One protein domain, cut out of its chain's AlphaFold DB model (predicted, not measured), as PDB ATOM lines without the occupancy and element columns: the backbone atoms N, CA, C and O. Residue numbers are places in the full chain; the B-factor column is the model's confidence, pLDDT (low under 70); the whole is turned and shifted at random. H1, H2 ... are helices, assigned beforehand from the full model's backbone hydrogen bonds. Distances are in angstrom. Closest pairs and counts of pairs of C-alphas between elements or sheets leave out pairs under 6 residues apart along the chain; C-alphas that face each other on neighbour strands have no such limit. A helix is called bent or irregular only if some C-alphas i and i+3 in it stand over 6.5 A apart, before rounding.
ATOM      1  N   PHE A 149     237.247 221.716 336.966       84.50
ATOM      2  CA  PHE A 149     237.052 220.316 337.345       84.50
ATOM      3  C   PHE A 149     235.817 219.684 336.697       84.50
ATOM      4  O   PHE A 149     235.880 218.517 336.314       84.50
ATOM      5  N   GLU A 150     234.725 220.438 336.572       87.12
ATOM      6  CA  GLU A 150     233.491 220.014 335.902       87.12
ATOM      7  C   GLU A 150     233.745 219.859 334.397       87.12
ATOM      8  O   GLU A 150     233.429 218.821 333.821       87.12
ATOM      9  N   ASP A 151     234.433 220.825 333.787       87.81
ATOM     10  CA  ASP A 151     234.808 220.805 332.371       87.81
ATOM     11  C   ASP A 151     235.767 219.639 332.074       87.81
ATOM     12  O   ASP A 151     235.562 218.864 331.140       87.81
ATOM     13  N   ALA A 152     236.772 219.419 332.930       88.56
ATOM     14  CA  ALA A 152     237.666 218.268 332.805       88.56
ATOM     15  C   ALA A 152     236.940 216.930 333.013       88.56
ATOM     16  O   ALA A 152     237.325 215.924 332.411       88.56
ATOM     17  N   HIS A 153     235.921 216.884 333.874       91.88
ATOM     18  CA  HIS A 153     235.078 215.703 334.022       91.88
ATOM     19  C   HIS A 153     234.292 215.443 332.734       91.88
ATOM     20  O   HIS A 153     234.376 214.332 332.215       91.88
ATOM     21  N   LEU A 154     233.650 216.466 332.164       93.81
ATOM     22  CA  LEU A 154     232.917 216.378 330.900       93.81
ATOM     23  C   LEU A 154     233.801 215.853 329.759       93.81
ATOM     24  O   LEU A 154     233.437 214.880 329.102       93.81
ATOM     25  N   VAL A 155     234.990 216.434 329.564       93.19
ATOM     26  CA  VAL A 155     235.942 216.016 328.516       93.19
ATOM     27  C   VAL A 155     236.354 214.550 328.687       93.19
ATOM     28  O   VAL A 155     236.384 213.789 327.718       93.19
ATOM     29  N   ARG A 156     236.616 214.104 329.923       94.31
ATOM     30  CA  ARG A 156     236.910 212.685 330.197       94.31
ATOM     31  C   ARG A 156     235.713 211.798 329.894       94.31
ATOM     32  O   ARG A 156     235.892 210.741 329.299       94.31
ATOM     33  N   THR A 157     234.507 212.218 330.260       96.12
ATOM     34  CA  THR A 157     233.283 211.464 329.981       96.12
ATOM     35  C   THR A 157     233.062 211.319 328.473       96.12
ATOM     36  O   THR A 157     232.745 210.219 328.017       96.12
ATOM     37  N   VAL A 158     233.352 212.351 327.671       96.44
ATOM     38  CA  VAL A 158     233.323 212.275 326.195       96.44
ATOM     39  C   VAL A 158     234.299 211.225 325.650       96.44
ATOM     40  O   VAL A 158     233.976 210.529 324.686       96.44
ATOM     41  N   ALA A 159     235.465 211.052 326.273       93.44
ATOM     42  CA  ALA A 159     236.420 210.010 325.891       93.44
ATOM     43  C   ALA A 159     235.944 208.584 326.240       93.44
ATOM     44  O   ALA A 159     236.429 207.619 325.656       93.44
ATOM     45  N   THR A 160     234.988 208.431 327.166       95.94
ATOM     46  CA  THR A 160     234.397 207.121 327.518       95.94
ATOM     47  C   THR A 160     233.222 206.706 326.631       95.94
ATOM     48  O   THR A 160     232.746 205.572 326.736       95.94
ATOM     49  N   LEU A 161     232.724 207.608 325.780       95.69
ATOM     50  CA  LEU A 161     231.653 207.301 324.835       95.69
ATOM     51  C   LEU A 161     232.122 206.301 323.766       95.69
ATOM     52  O   LEU A 161     233.318 206.207 323.487       95.69
ATOM     53  N   PRO A 162     231.187 205.580 323.112       95.56
ATOM     54  CA  PRO A 162     231.508 204.813 321.914       95.56
ATOM     55  C   PRO A 162     232.267 205.680 320.906       95.56
ATOM     56  O   PRO A 162     231.888 206.833 320.688       95.56
ATOM     57  N   THR A 163     233.305 205.126 320.275       94.38
ATOM     58  CA  THR A 163     234.223 205.862 319.388       94.38
ATOM     59  C   THR A 163     233.481 206.703 318.352       94.38
ATOM     60  O   THR A 163     233.812 207.863 318.144       94.38
ATOM     61  N   GLU A 164     232.429 206.138 317.767       94.12
ATOM     62  CA  GLU A 164     231.585 206.782 316.762       94.12
ATOM     63  C   GLU A 164     230.866 208.039 317.290       94.12
ATOM     64  O   GLU A 164     230.885 209.084 316.641       94.12
ATOM     65  N   LEU A 165     230.303 207.986 318.502       95.69
ATOM     66  CA  LEU A 165     229.635 209.135 319.129       95.69
ATOM     67  C   LEU A 165     230.648 210.156 319.662       95.69
ATOM     68  O   LEU A 165     230.428 211.361 319.571       95.69
ATOM     69  N   SER A 166     231.779 209.682 320.190       95.75
ATOM     70  CA  SER A 166     232.862 210.545 320.671       95.75
ATOM     71  C   SER A 166     233.472 211.373 319.535       95.75
ATOM     72  O   SER A 166     233.726 212.562 319.715       95.75
ATOM     73  N   ARG A 167     233.667 210.773 318.350       95.88
ATOM     74  CA  ARG A 167     234.123 211.477 317.138       95.88
ATOM     75  C   ARG A 167     233.167 212.594 316.739       95.88
ATOM     76  O   ARG A 167     233.631 213.694 316.471       95.88
ATOM     77  N   TRP A 168     231.854 212.348 316.777       96.38
ATOM     78  CA  TRP A 168     230.861 213.392 316.510       96.38
ATOM     79  C   TRP A 168     230.978 214.563 317.475       96.38
ATOM     80  O   TRP A 168     231.086 215.703 317.037       96.38
ATOM     81  N   VAL A 169     231.015 214.290 318.779       96.12
ATOM     82  CA  VAL A 169     231.117 215.344 319.797       96.12
ATOM     83  C   VAL A 169     232.406 216.153 319.627       96.12
ATOM     84  O   VAL A 169     232.367 217.382 319.678       96.12
ATOM     85  N   ARG A 170     233.539 215.488 319.372       94.75
ATOM     86  CA  ARG A 170     234.829 216.155 319.143       94.75
ATOM     87  C   ARG A 170     234.840 216.973 317.851       94.75
ATOM     88  O   ARG A 170     235.297 218.112 317.845       94.75
ATOM     89  N   TYR A 171     234.276 216.444 316.773       95.44
ATOM     90  CA  TYR A 171     234.185 217.162 315.506       95.44
ATOM     91  C   TYR A 171     233.249 218.378 315.584       95.44
ATOM     92  O   TYR A 171     233.616 219.477 315.152       95.44
ATOM     93  N   ALA A 172     232.044 218.189 316.130       93.12
ATOM     94  CA  ALA A 172     230.989 219.196 316.158       93.12
ATOM     95  C   ALA A 172     231.264 220.297 317.189       93.12
ATOM     96  O   ALA A 172     231.157 221.477 316.853       93.12
ATOM     97  N   TYR A 173     231.654 219.925 318.413       93.38
ATOM     98  CA  TYR A 173     231.708 220.845 319.553       93.38
ATOM     99  C   TYR A 173     233.125 221.158 320.045       93.38
ATOM    100  O   TYR A 173     233.330 222.231 320.604       93.38
ATOM    101  N   ALA A 174     234.107 220.277 319.821       90.00
ATOM    102  CA  ALA A 174     235.497 220.533 320.222       90.00
ATOM    103  C   ALA A 174     236.355 221.214 319.144       90.00
ATOM    104  O   ALA A 174     237.545 221.419 319.355       90.00
ATOM    105  N   ASP A 175     235.761 221.521 317.987       87.25
ATOM    106  CA  ASP A 175     236.444 222.021 316.787       87.25
ATOM    107  C   ASP A 175     237.717 221.229 316.428       87.25
ATOM    108  O   ASP A 175     238.736 221.784 316.019       87.25
ATOM    109  N   SER A 176     237.651 219.901 316.594       89.19
ATOM    110  CA  SER A 176     238.757 219.010 316.246       89.19
ATOM    111  C   SER A 176     239.125 219.169 314.768       89.19
ATOM    112  O   SER A 176     238.275 219.029 313.884       89.19
ATOM    113  N   LEU A 177     240.406 219.448 314.511       88.62
ATOM    114  CA  LEU A 177     240.994 219.531 313.168       88.62
ATOM    115  C   LEU A 177     241.501 218.166 312.672       88.62
ATOM    116  O   LEU A 177     242.124 218.081 311.612       88.62
ATOM    117  N   GLU A 178     241.278 217.098 313.441       92.19
ATOM    118  CA  GLU A 178     241.690 215.750 313.070       92.19
ATOM    119  C   GLU A 178     240.787 215.191 311.966       92.19
ATOM    120  O   GLU A 178     239.568 215.085 312.113       92.19
ATOM    121  N   TRP A 179     241.404 214.767 310.861       92.38
ATOM    122  CA  TRP A 179     240.682 214.163 309.738       92.38
ATOM    123  C   TRP A 179     239.903 212.904 310.143       92.38
ATOM    124  O   TRP A 179     238.821 212.654 309.617       92.38
ATOM    125  N   ASP A 180     240.421 212.129 311.097       94.31
ATOM    126  CA  ASP A 180     239.795 210.889 311.562       94.31
ATOM    127  C   ASP A 180     238.438 211.125 312.239       94.31
ATOM    128  O   ASP A 180     237.546 210.272 312.155       94.31
ATOM    129  N   ASP A 181     238.256 212.286 312.874       94.38
ATOM    130  CA  ASP A 181     236.991 212.654 313.499       94.38
ATOM    131  C   ASP A 181     235.944 212.998 312.431       94.38
ATOM    132  O   ASP A 181     234.845 212.437 312.458       94.38
ATOM    133  N   GLU A 182     236.292 213.826 311.438       94.12
ATOM    134  CA  GLU A 182     235.396 214.145 310.314       94.12
ATOM    135  C   GLU A 182     235.059 212.892 309.495       94.12
ATOM    136  O   GLU A 182     233.888 212.576 309.264       94.12
ATOM    137  N   ALA A 183     236.083 212.148 309.072       95.69
ATOM    138  CA  ALA A 183     235.917 210.962 308.246       95.69
ATOM    139  C   ALA A 183     235.103 209.884 308.971       95.69
ATOM    140  O   ALA A 183     234.233 209.262 308.358       95.69
ATOM    141  N   GLY A 184     235.328 209.693 310.275       96.00
ATOM    142  CA  GLY A 184     234.537 208.775 311.088       96.00
ATOM    143  C   GLY A 184     233.059 209.165 311.139       96.00
ATOM    144  O   GLY A 184     232.200 208.311 310.920       96.00
ATOM    145  N   CYS A 185     232.748 210.454 311.307       96.19
ATOM    146  CA  CYS A 185     231.368 210.946 311.270       96.19
ATOM    147  C   CYS A 185     230.690 210.667 309.923       96.19
ATOM    148  O   CYS A 185     229.538 210.232 309.881       96.19
ATOM    149  N   VAL A 186     231.404 210.871 308.816       97.00
ATOM    150  CA  VAL A 186     230.880 210.610 307.467       97.00
ATOM    151  C   VAL A 186     230.662 209.115 307.229       97.00
ATOM    152  O   VAL A 186     229.641 208.733 306.656       97.00
ATOM    153  N   VAL A 187     231.575 208.252 307.684       96.25
ATOM    154  CA  VAL A 187     231.420 206.790 307.598       96.25
ATOM    155  C   VAL A 187     230.201 206.330 308.397       96.25
ATOM    156  O   VAL A 187     229.386 205.554 307.886       96.25
ATOM    157  N   LEU A 188     230.032 206.852 309.612       96.12
ATOM    158  CA  LEU A 188     228.879 206.566 310.456       96.12
ATOM    159  C   LEU A 188     227.575 207.036 309.803       96.12
ATOM    160  O   LEU A 188     226.628 206.255 309.703       96.12
ATOM    161  N   LEU A 189     227.530 208.269 309.296       97.00
ATOM    162  CA  LEU A 189     226.379 208.796 308.564       97.00
ATOM    163  C   LEU A 189     226.036 207.920 307.356       97.00
ATOM    164  O   LEU A 189     224.883 207.529 307.164       97.00
ATOM    165  N   TRP A 190     227.043 207.574 306.555       95.75
ATOM    166  CA  TRP A 190     226.859 206.752 305.369       95.75
ATOM    167  C   TRP A 190     226.274 205.384 305.725       95.75
ATOM    168  O   TRP A 190     225.343 204.936 305.060       95.75
ATOM    169  N   SER A 191     226.737 204.760 306.812       94.62
ATOM    170  CA  SER A 191     226.193 203.481 307.287       94.62
ATOM    171  C   SER A 191     224.694 203.545 307.624       94.62
ATOM    172  O   SER A 191     223.974 202.578 307.377       94.62
ATOM    173  N   ARG A 192     224.201 204.693 308.115       94.56
ATOM    174  CA  ARG A 192     222.785 204.908 308.470       94.56
ATOM    175  C   ARG A 192     221.907 205.172 307.246       94.56
ATOM    176  O   ARG A 192     220.759 204.736 307.202       94.56
ATOM    177  N   VAL A 193     222.441 205.882 306.254       94.38
ATOM    178  CA  VAL A 193     221.666 206.407 305.117       94.38
ATOM    179  C   VAL A 193     221.771 205.521 303.869       94.38
ATOM    180  O   VAL A 193     220.871 205.527 303.029       94.38
ATOM    181  N   GLN A 194     222.821 204.705 303.731       91.31
ATOM    182  CA  GLN A 194     223.052 203.885 302.534       91.31
ATOM    183  C   GLN A 194     221.869 202.964 302.193       91.31
ATOM    184  O   GLN A 194     221.558 202.780 301.016       91.31
ATOM    185  N   SER A 195     221.194 202.405 303.200       89.62
ATOM    186  CA  SER A 195     220.019 201.546 303.006       89.62
ATOM    187  C   SER A 195     218.824 202.296 302.404       89.62
ATOM    188  O   SER A 195     218.061 201.712 301.639       89.62
ATOM    189  N   GLN A 196     218.694 203.594 302.689       90.06
ATOM    190  CA  GLN A 196     217.597 204.449 302.230       90.06
ATOM    191  C   GLN A 196     217.805 204.950 300.790       90.06
ATOM    192  O   GLN A 196     216.842 205.210 300.073       90.06
ATOM    193  N   LEU A 197     219.062 205.067 300.344       85.44
ATOM    194  CA  LEU A 197     219.420 205.617 299.029       85.44
ATOM    195  C   LEU A 197     219.258 204.624 297.863       85.44
ATOM    196  O   LEU A 197     219.257 205.036 296.700       85.44
ATOM    197  N   GLY A 198     219.111 203.329 298.156       85.75
ATOM    198  CA  GLY A 198     218.955 202.278 297.152       85.75
ATOM    199  C   GLY A 198     220.206 202.040 296.292       85.75
ATOM    200  O   GLY A 198     221.309 202.504 296.583       85.75
ATOM    201  N   LYS A 199     220.052 201.263 295.212       87.06
ATOM    202  CA  LYS A 199     221.155 200.958 294.284       87.06
ATOM    203  C   LYS A 199     221.422 202.153 293.371       87.06
ATOM    204  O   LYS A 199     220.518 202.642 292.701       87.06
ATOM    205  N   MET A 200     222.676 202.589 293.304       91.00
ATOM    206  CA  MET A 200     223.097 203.760 292.532       91.00
ATOM    207  C   MET A 200     224.239 203.407 291.578       91.00
ATOM    208  O   MET A 200     225.090 202.573 291.886       91.00
ATOM    209  N   GLN A 201     224.294 204.080 290.427       92.94
ATOM    210  CA  GLN A 201     225.436 203.990 289.515       92.94
ATOM    211  C   GLN A 201     226.697 204.577 290.172       92.94
ATOM    212  O   GLN A 201     226.605 205.526 290.952       92.94
ATOM    213  N   ALA A 202     227.880 204.070 289.810       93.50
ATOM    214  CA  ALA A 202     229.167 204.463 290.400       93.50
ATOM    215  C   ALA A 202     229.382 205.990 290.477       93.50
ATOM    216  O   ALA A 202     229.771 206.507 291.522       93.50
ATOM    217  N   LYS A 203     229.062 206.733 289.408       93.56
ATOM    218  CA  LYS A 203     229.197 208.202 289.380       93.56
ATOM    219  C   LYS A 203     228.277 208.895 290.393       93.56
ATOM    220  O   LYS A 203     228.679 209.848 291.054       93.56
ATOM    221  N   THR A 204     227.045 208.417 290.524       93.44
ATOM    222  CA  THR A 204     226.057 208.965 291.462       93.44
ATOM    223  C   THR A 204     226.408 208.594 292.901       93.44
ATOM    224  O   THR A 204     226.229 209.411 293.794       93.44
ATOM    225  N   LEU A 205     226.967 207.404 293.123       94.06
ATOM    226  CA  LEU A 205     227.467 206.974 294.429       94.06
ATOM    227  C   LEU A 205     228.609 207.884 294.906       94.06
ATOM    228  O   LEU A 205     228.571 208.358 296.035       94.06
ATOM    229  N   GLN A 206     229.579 208.190 294.039       94.44
ATOM    230  CA  GLN A 206     230.678 209.103 294.381       94.44
ATOM    231  C   GLN A 206     230.169 210.497 294.768       94.44
ATOM    232  O   GLN A 206     230.580 211.053 295.782       94.44
ATOM    233  N   ARG A 207     229.199 211.033 294.019       95.44
ATOM    234  CA  ARG A 207     228.552 212.307 294.370       95.44
ATOM    235  C   ARG A 207     227.772 212.241 295.682       95.44
ATOM    236  O   ARG A 207     227.805 213.198 296.440       95.44
ATOM    237  N   ALA A 208     227.102 211.128 295.974       95.00
ATOM    238  CA  ALA A 208     226.390 210.947 297.238       95.00
ATOM    239  C   ALA A 208     227.337 210.875 298.441       95.00
ATOM    240  O   ALA A 208     227.013 211.409 299.495       95.00
ATOM    241  N   LYS A 209     228.529 210.291 298.276       94.56
ATOM    242  CA  LYS A 209     229.583 210.363 299.295       94.56
ATOM    243  C   LYS A 209     230.067 211.797 299.502       94.56
ATOM    244  O   LYS A 209     230.157 212.236 300.639       94.56
ATOM    245  N   GLY A 210     230.296 212.543 298.418       95.56
ATOM    246  CA  GLY A 210     230.607 213.977 298.501       95.56
ATOM    247  C   GLY A 210     229.513 214.771 299.223       95.56
ATOM    248  O   GLY A 210     229.811 215.586 300.088       95.56
ATOM    249  N   LEU A 211     228.243 214.462 298.948       96.44
ATOM    250  CA  LEU A 211     227.109 215.063 299.647       96.44
ATOM    251  C   LEU A 211     227.113 214.753 301.149       96.44
ATOM    252  O   LEU A 211     226.794 215.633 301.937       96.44
ATOM    253  N   ALA A 212     227.512 213.544 301.552       96.75
ATOM    254  CA  ALA A 212     227.606 213.173 302.963       96.75
ATOM    255  C   ALA A 212     228.670 213.992 303.718       96.75
ATOM    256  O   ALA A 212     228.419 214.404 304.848       96.75
ATOM    257  N   HIS A 213     229.814 214.295 303.089       96.19
ATOM    258  CA  HIS A 213     230.802 215.224 303.661       96.19
ATOM    259  C   HIS A 213     230.207 216.625 303.856       96.19
ATOM    260  O   HIS A 213     230.302 217.199 304.941       96.19
ATOM    261  N   LEU A 214     229.530 217.151 302.830       97.00
ATOM    262  CA  LEU A 214     228.882 218.464 302.902       97.00
ATOM    263  C   LEU A 214     227.778 218.506 303.967       97.00
ATOM    264  O   LEU A 214     227.641 219.514 304.655       97.00
ATOM    265  N   ALA A 215     227.022 217.420 304.129       97.06
ATOM    266  CA  ALA A 215     225.977 217.295 305.142       97.06
ATOM    267  C   ALA A 215     226.560 217.375 306.559       97.06
ATOM    268  O   ALA A 215     226.083 218.157 307.379       97.06
ATOM    269  N   VAL A 216     227.646 216.643 306.832       96.75
ATOM    270  CA  VAL A 216     228.346 216.681 308.128       96.75
ATOM    271  C   VAL A 216     228.855 218.091 308.446       96.75
ATOM    272  O   VAL A 216     228.595 218.613 309.533       96.75
ATOM    273  N   GLN A 217     229.502 218.749 307.480       95.00
ATOM    274  CA  GLN A 217     230.006 220.119 307.634       95.00
ATOM    275  C   GLN A 217     228.875 221.134 307.842       95.00
ATOM    276  O   GLN A 217     228.965 222.014 308.703       95.00
ATOM    277  N   HIS A 218     227.790 221.005 307.078       96.31
ATOM    278  CA  HIS A 218     226.606 221.844 307.222       96.31
ATOM    279  C   HIS A 218     225.972 221.678 308.595       96.31
ATOM    280  O   HIS A 218     225.619 222.667 309.228       96.31
ATOM    281  N   HIS A 219     225.830 220.440 309.060       95.88
ATOM    282  CA  HIS A 219     225.181 220.150 310.326       95.88
ATOM    283  C   HIS A 219     225.990 220.673 311.512       95.88
ATOM    284  O   HIS A 219     225.408 221.308 312.385       95.88
ATOM    285  N   LYS A 220     227.322 220.516 311.510       93.44
ATOM    286  CA  LYS A 220     228.207 221.165 312.496       93.44
ATOM    287  C   LYS A 220     227.973 222.677 312.537       93.44
ATOM    288  O   LYS A 220     227.790 223.249 313.605       93.44
ATOM    289  N   PHE A 221     227.955 223.331 311.378       92.94
ATOM    290  CA  PHE A 221     227.769 224.781 311.308       92.94
ATOM    291  C   PHE A 221     226.371 225.210 311.782       92.94
ATOM    292  O   PHE A 221     226.245 226.108 312.613       92.94
ATOM    293  N   LEU A 222     225.326 224.506 311.343       92.38
ATOM    294  CA  LEU A 222     223.945 224.737 311.764       92.38
ATOM    295  C   LEU A 222     223.784 224.566 313.279       92.38
ATOM    296  O   LEU A 222     223.181 225.411 313.940       92.38
ATOM    297  N   LYS A 223     224.374 223.513 313.849       90.25
ATOM    298  CA  LYS A 223     224.397 223.265 315.291       90.25
ATOM    299  C   LYS A 223     225.390 224.131 316.042       90.25
ATOM    300  O   LYS A 223     225.428 223.984 317.237       90.25
ATOM    301  N   ASN A 224     226.173 225.022 315.453       88.75
ATOM    302  CA  ASN A 224     227.014 225.925 316.251       88.75
ATOM    303  C   ASN A 224     226.526 227.366 316.129       88.75
ATOM    304  O   ASN A 224     226.386 228.064 317.129       88.75
ATOM    305  N   THR A 225     226.185 227.781 314.914       88.31
ATOM    306  CA  THR A 225     225.794 229.154 314.586       88.31
ATOM    307  C   THR A 225     224.274 229.334 314.520       88.31
ATOM    308  O   THR A 225     223.791 230.463 314.542       88.31
ATOM    309  N   GLY A 226     223.493 228.251 314.423       88.19
ATOM    310  CA  GLY A 226     222.037 228.319 314.235       88.19
ATOM    311  C   GLY A 226     221.608 228.753 312.829       88.19
ATOM    312  O   GLY A 226     220.419 228.925 312.577       88.19
ATOM    313  N   THR A 227     222.560 228.928 311.910       90.88
ATOM    314  CA  THR A 227     222.320 229.357 310.528       90.88
ATOM    315  C   THR A 227     222.751 228.267 309.546       90.88
ATOM    316  O   THR A 227     223.729 227.561 309.809       90.88
ATOM    317  N   PRO A 228     222.026 228.071 308.429       92.50
ATOM    318  CA  PRO A 228     222.424 227.101 307.417       92.50
ATOM    319  C   PRO A 228     223.714 227.555 306.722       92.50
ATOM    320  O   PRO A 228     223.862 228.725 306.380       92.50
ATOM    321  N   ARG A 229     224.649 226.621 306.503       93.06
ATOM    322  CA  ARG A 229     225.915 226.906 305.799       93.06
ATOM    323  C   ARG A 229     225.771 226.930 304.283       93.06
ATOM    324  O   ARG A 229     226.486 227.668 303.626       93.06
ATOM    325  N   TYR A 230     224.922 226.049 303.763       94.88
ATOM    326  CA  TYR A 230     224.777 225.798 302.335       94.88
ATOM    327  C   TYR A 230     223.310 225.853 301.949       94.88
ATOM    328  O   TYR A 230     222.481 225.220 302.610       94.88
ATOM    329  N   ASP A 231     223.037 226.522 300.836       93.06
ATOM    330  CA  ASP A 231     221.726 226.535 300.197       93.06
ATOM    331  C   ASP A 231     221.653 225.523 299.044       93.06
ATOM    332  O   ASP A 231     222.663 225.065 298.505       93.06
ATOM    333  N   GLY A 232     220.437 225.189 298.602       91.31
ATOM    334  CA  GLY A 232     220.217 224.255 297.489       91.31
ATOM    335  C   GLY A 232     220.994 224.587 296.198       91.31
ATOM    336  O   GLY A 232     221.610 223.682 295.627       91.31
ATOM    337  N   PRO A 233     221.022 225.852 295.729       93.62
ATOM    338  CA  PRO A 233     221.818 226.243 294.566       93.62
ATOM    339  C   PRO A 233     223.323 226.049 294.787       93.62
ATOM    340  O   PRO A 233     224.006 225.528 293.905       93.62
ATOM    341  N   GLU A 234     223.837 226.384 295.971       95.38
ATOM    342  CA  GLU A 234     225.255 226.226 296.310       95.38
ATOM    343  C   GLU A 234     225.661 224.747 296.346       95.38
ATOM    344  O   GLU A 234     226.661 224.355 295.742       95.38
ATOM    345  N   LEU A 235     224.825 223.892 296.942       96.19
ATOM    346  CA  LEU A 235     225.023 222.441 296.938       96.19
ATOM    347  C   LEU A 235     225.037 221.870 295.516       96.19
ATOM    348  O   LEU A 235     225.827 220.973 295.220       96.19
ATOM    349  N   SER A 236     224.208 222.397 294.609       96.06
ATOM    350  CA  SER A 236     224.215 221.960 293.208       96.06
ATOM    351  C   SER A 236     225.553 222.262 292.514       96.06
ATOM    352  O   SER A 236     226.090 221.400 291.809       96.06
ATOM    353  N   ILE A 237     226.151 223.425 292.803       96.38
ATOM    354  CA  ILE A 237     227.466 223.834 292.291       96.38
ATOM    355  C   ILE A 237     228.559 222.930 292.869       96.38
ATOM    356  O   ILE A 237     229.350 222.371 292.108       96.38
ATOM    357  N   LEU A 238     228.556 222.709 294.187       96.31
ATOM    358  CA  LEU A 238     229.539 221.861 294.874       96.31
ATOM    359  C   LEU A 238     229.499 220.401 294.394       96.31
ATOM    360  O   LEU A 238     230.537 219.748 294.289       96.31
ATOM    361  N   LEU A 239     228.318 219.883 294.050       94.69
ATOM    362  CA  LEU A 239     228.151 218.528 293.508       94.69
ATOM    363  C   LEU A 239     228.414 218.420 291.994       94.69
ATOM    364  O   LEU A 239     228.463 217.304 291.450       94.69
ATOM    365  N   GLY A 240     228.528 219.549 291.289       95.06
ATOM    366  CA  GLY A 240     228.616 219.597 289.829       95.06
ATOM    367  C   GLY A 240     227.362 219.036 289.150       95.06
ATOM    368  O   GLY A 240     227.455 218.190 288.246       95.06
ATOM    369  N   VAL A 241     226.186 219.436 289.637       94.88
ATOM    370  CA  VAL A 241     224.860 219.026 289.156       94.88
ATOM    371  C   VAL A 241     224.033 220.279 288.854       94.88
ATOM    372  O   VAL A 241     224.187 221.300 289.508       94.88
ATOM    373  N   THR A 242     223.147 220.228 287.857       96.44
ATOM    374  CA  THR A 242     222.244 221.356 287.577       96.44
ATOM    375  C   THR A 242     221.248 221.555 288.721       96.44
ATOM    376  O   THR A 242     220.802 220.583 289.331       96.44
ATOM    377  N   GLU A 243     220.839 222.794 288.987       95.25
ATOM    378  CA  GLU A 243     219.906 223.106 290.079       95.25
ATOM    379  C   GLU A 243     218.586 222.316 289.977       95.25
ATOM    380  O   GLU A 243     218.082 221.792 290.968       95.25
ATOM    381  N   VAL A 244     218.058 222.147 288.761       96.06
ATOM    382  CA  VAL A 244     216.844 221.352 288.510       96.06
ATOM    383  C   VAL A 244     217.041 219.892 288.928       96.06
ATOM    384  O   VAL A 244     216.195 219.324 289.615       96.06
ATOM    385  N   ASN A 245     218.180 219.294 288.568       94.50
ATOM    386  CA  ASN A 245     218.513 217.921 288.945       94.50
ATOM    387  C   ASN A 245     218.730 217.810 290.464       94.50
ATOM    388  O   ASN A 245     218.269 216.849 291.080       94.50
ATOM    389  N   TYR A 246     219.340 218.821 291.091       95.81
ATOM    390  CA  TYR A 246     219.456 218.880 292.546       95.81
ATOM    391  C   TYR A 246     218.082 218.833 293.222       95.81
ATOM    392  O   TYR A 246     217.816 217.934 294.021       95.81
ATOM    393  N   ARG A 247     217.177 219.740 292.839       94.62
ATOM    394  CA  ARG A 247     215.824 219.825 293.408       94.62
ATOM    395  C   ARG A 247     215.027 218.532 293.219       94.62
ATOM    396  O   ARG A 247     214.322 218.120 294.130       94.62
ATOM    397  N   GLN A 248     215.151 217.878 292.066       94.38
ATOM    398  CA  GLN A 248     214.381 216.669 291.749       94.38
ATOM    399  C   GLN A 248     214.929 215.389 292.392       94.38
ATOM    400  O   GLN A 248     214.151 214.500 292.735       94.38
ATOM    401  N   HIS A 249     216.251 215.248 292.522       91.88
ATOM    402  CA  HIS A 249     216.869 213.957 292.864       91.88
ATOM    403  C   HIS A 249     217.792 213.983 294.081       91.88
ATOM    404  O   HIS A 249     218.059 212.926 294.658       91.88
ATOM    405  N   TRP A 250     218.308 215.151 294.458       94.62
ATOM    406  CA  TRP A 250     219.297 215.283 295.528       94.62
ATOM    407  C   TRP A 250     218.735 215.926 296.789       94.62
ATOM    408  O   TRP A 250     219.184 215.549 297.864       94.62
ATOM    409  N   ALA A 251     217.720 216.786 296.680       95.19
ATOM    410  CA  ALA A 251     217.066 217.407 297.832       95.19
ATOM    411  C   ALA A 251     216.554 216.361 298.840       95.19
ATOM    412  O   ALA A 251     216.958 216.370 299.993       95.19
ATOM    413  N   ALA A 252     215.805 215.351 298.384       94.25
ATOM    414  CA  ALA A 252     215.320 214.290 299.274       94.25
ATOM    415  C   ALA A 252     216.452 213.476 299.939       94.25
ATOM    416  O   ALA A 252     216.303 212.974 301.050       94.25
ATOM    417  N   ARG A 253     217.603 213.334 299.265       94.81
ATOM    418  CA  ARG A 253     218.775 212.634 299.822       94.81
ATOM    419  C   ARG A 253     219.482 213.483 300.868       94.81
ATOM    420  O   ARG A 253     219.941 212.943 301.868       94.81
ATOM    421  N   TRP A 254     219.568 214.785 300.616       96.25
ATOM    422  CA  TRP A 254     220.065 215.764 301.567       96.25
ATOM    423  C   TRP A 254     219.224 215.742 302.841       96.25
ATOM    424  O   TRP A 254     219.770 215.526 303.917       96.25
ATOM    425  N   ASP A 255     217.900 215.828 302.716       95.19
ATOM    426  CA  ASP A 255     216.985 215.814 303.863       95.19
ATOM    427  C   ASP A 255     217.106 214.520 304.685       95.19
ATOM    428  O   ASP A 255     217.106 214.556 305.918       95.19
ATOM    429  N   ALA A 256     217.288 213.373 304.018       95.62
ATOM    430  CA  ALA A 256     217.550 212.097 304.684       95.62
ATOM    431  C   ALA A 256     218.877 212.097 305.467       95.62
ATOM    432  O   ALA A 256     218.929 211.599 306.593       95.62
ATOM    433  N   MET A 257     219.943 212.681 304.907       96.75
ATOM    434  CA  MET A 257     221.229 212.830 305.602       96.75
ATOM    435  C   MET A 257     221.120 213.779 306.797       96.75
ATOM    436  O   MET A 257     221.605 213.444 307.875       96.75
ATOM    437  N   GLN A 258     220.437 214.915 306.640       96.25
ATOM    438  CA  GLN A 258     220.229 215.876 307.724       96.25
ATOM    439  C   GLN A 258     219.420 215.264 308.872       96.25
ATOM    440  O   GLN A 258     219.833 215.361 310.024       96.25
ATOM    441  N   SER A 259     218.347 214.534 308.555       95.88
ATOM    442  CA  SER A 259     217.535 213.824 309.553       95.88
ATOM    443  C   SER A 259     218.344 212.755 310.298       95.88
ATOM    444  O   SER A 259     218.206 212.590 311.510       95.88
ATOM    445  N   ALA A 260     219.212 212.027 309.589       96.38
ATOM    446  CA  ALA A 260     220.090 211.037 310.207       96.38
ATOM    447  C   ALA A 260     221.144 211.680 311.125       96.38
ATOM    448  O   ALA A 260     221.469 211.098 312.163       96.38
ATOM    449  N   LEU A 261     221.649 212.865 310.769       96.69
ATOM    450  CA  LEU A 261     222.569 213.643 311.599       96.69
ATOM    451  C   LEU A 261     221.885 214.218 312.841       96.69
ATOM    452  O   LEU A 261     222.458 214.128 313.919       96.69
ATOM    453  N   ASP A 262     220.645 214.707 312.739       95.69
ATOM    454  CA  ASP A 262     219.869 215.131 313.915       95.69
ATOM    455  C   ASP A 262     219.666 213.969 314.904       95.69
ATOM    456  O   ASP A 262     219.820 214.126 316.119       95.69
ATOM    457  N   GLY A 263     219.371 212.771 314.389       95.38
ATOM    458  CA  GLY A 263     219.272 211.562 315.209       95.38
ATOM    459  C   GLY A 263     220.602 211.176 315.866       95.38
ATOM    460  O   GLY A 263     220.631 210.770 317.021       95.38
ATOM    461  N   LEU A 264     221.711 211.326 315.145       96.00
ATOM    462  CA  LEU A 264     223.059 211.048 315.643       96.00
ATOM    463  C   LEU A 264     223.488 212.046 316.727       96.00
ATOM    464  O   LEU A 264     224.042 211.636 317.745       96.00
ATOM    465  N   ASP A 265     223.194 213.330 316.541       96.06
ATOM    466  CA  ASP A 265     223.506 214.390 317.498       96.06
ATOM    467  C   ASP A 265     222.730 214.212 318.808       96.06
ATOM    468  O   ASP A 265     223.309 214.168 319.897       96.06
ATOM    469  N   THR A 266     221.418 213.997 318.704       95.12
ATOM    470  CA  THR A 266     220.562 213.734 319.869       95.12
ATOM    471  C   THR A 266     220.957 212.452 320.601       95.12
ATOM    472  O   THR A 266     220.949 212.426 321.835       95.12
ATOM    473  N   GLU A 267     221.351 211.403 319.877       95.62
ATOM    474  CA  GLU A 267     221.873 210.158 320.446       95.62
ATOM    475  C   GLU A 267     223.191 210.382 321.198       95.62
ATOM    476  O   GLU A 267     223.323 209.926 322.336       95.62
ATOM    477  N   ALA A 268     224.140 211.108 320.603       96.06
ATOM    478  CA  ALA A 268     225.433 211.404 321.213       96.06
ATOM    479  C   ALA A 268     225.276 212.207 322.512       96.06
ATOM    480  O   ALA A 268     225.832 211.829 323.547       96.06
ATOM    481  N   LEU A 269     224.462 213.267 322.486       95.88
ATOM    482  CA  LEU A 269     224.185 214.099 323.659       95.88
ATOM    483  C   LEU A 269     223.409 213.324 324.733       95.88
ATOM    484  O   LEU A 269     223.739 213.406 325.914       95.88
ATOM    485  N   SER A 270     222.435 212.499 324.347       95.44
ATOM    486  CA  SER A 270     221.693 211.656 325.296       95.44
ATOM    487  C   SER A 270     222.572 210.579 325.934       95.44
ATOM    488  O   SER A 270     222.389 210.239 327.104       95.44
ATOM    489  N   ALA A 271     223.513 210.010 325.179       95.19
ATOM    490  CA  ALA A 271     224.478 209.046 325.696       95.19
ATOM    491  C   ALA A 271     225.449 209.705 326.681       95.19
ATOM    492  O   ALA A 271     225.755 209.108 327.713       95.19
ATOM    493  N   LEU A 272     225.883 210.933 326.389       95.38
ATOM    494  CA  LEU A 272     226.721 211.726 327.280       95.38
ATOM    495  C   LEU A 272     225.977 212.095 328.569       95.38
ATOM    496  O   LEU A 272     226.503 211.868 329.652       95.38
ATOM    497  N   TRP A 273     224.730 212.563 328.461       93.88
ATOM    498  CA  TRP A 273     223.887 212.903 329.611       93.88
ATOM    499  C   TRP A 273     223.709 211.733 330.581       93.88
ATOM    500  O   TRP A 273     223.756 211.914 331.786       93.88
ATOM    501  N   LYS A 274     223.550 210.507 330.070       92.38
ATOM    502  CA  LYS A 274     223.422 209.296 330.904       92.38
ATOM    503  C   LYS A 274     224.696 208.929 331.674       92.38
ATOM    504  O   LYS A 274     224.643 208.039 332.521       92.38
ATOM    505  N   LYS A 275     225.843 209.491 331.294       90.94
ATOM    506  CA  LYS A 275     227.156 209.199 331.884       90.94
ATOM    507  C   LYS A 275     227.626 210.281 332.856       90.94
ATOM    508  O   LYS A 275     228.567 210.007 333.599       90.94
TER     509      LYS A 275
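Overview. This is residues 149 to 275 of the 276 residues of an uncharacterized protein of Pseudomonas frederiksbergensis (UniProt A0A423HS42). A long helix, H6, runs along one side of an elongated body, and H2, H3 and H4 pack across it at crossed angles. H5 sits by the first residues of H6 at one end, while H1 extends toward the other end. The printed part has 127 residues, with six named helices, H1 to H6 in order, and no named strand; the class is all helix. It is compact, with a radius of gyration of the C-alphas of 15.6 A, and spans 53 by 29 by 23 A.

Along the chain. H1, residues 149 to 160, begins with C-alpha 149 at (237.052, 220.316, 337.345). H2 is residues 163 to 173. H3, residues 179 to 197, is 25.3 A long and only just irregular, with C-alphas 192 and 195 7.0 A apart. H4, residues 202 to 225, is 34.7 A long. H5 is residues 232 to 239. H6, residues 243 to 273, is 41.0 A long, with a kink of 55 degrees near residue 250; it is only just irregular, with C-alphas 248 and 251 6.7 A apart. It ends with C-alpha 273 at (223.887, 212.903, 329.611).

Arrangement. H1, with residues 158 to 160 alone, touches H2 in a helical hairpin; the closest C-alphas, of Val 158 and Ser 166, are 5.8 A apart. H2 touches H3, closest at the C-alphas of Arg 167 and Asp 181, 4.8 A. H3 and H4 touch at a steep tilt of 62 degrees, opposite ways; the closest C-alphas, of Val 186 and His 213, are 6.0 A apart. H4 and H6 touch at a steep tilt of 52 degrees, the same way, closest at the C-alphas of Ala 215 and Gln 258, 6.5 A. H5 and H6 touch about perpendicular, at 88 degrees, closest at the C-alphas of Ser 236 and Glu 243, 5.4 A. H1 and H5 are apart. Every O i to N i+4 pair is within hydrogen-bond range in H1, H2, H4 and H5, against 13 of 15 in H3 and 24 of 27 in H6.

Size, cuts and confidence. The two C-alphas farthest apart, of Phe 149 and Val 244, are 52.9 A apart. The printed part has no cut and no long link. Its mean pLDDT is 93.9, and no printed residue is under 70.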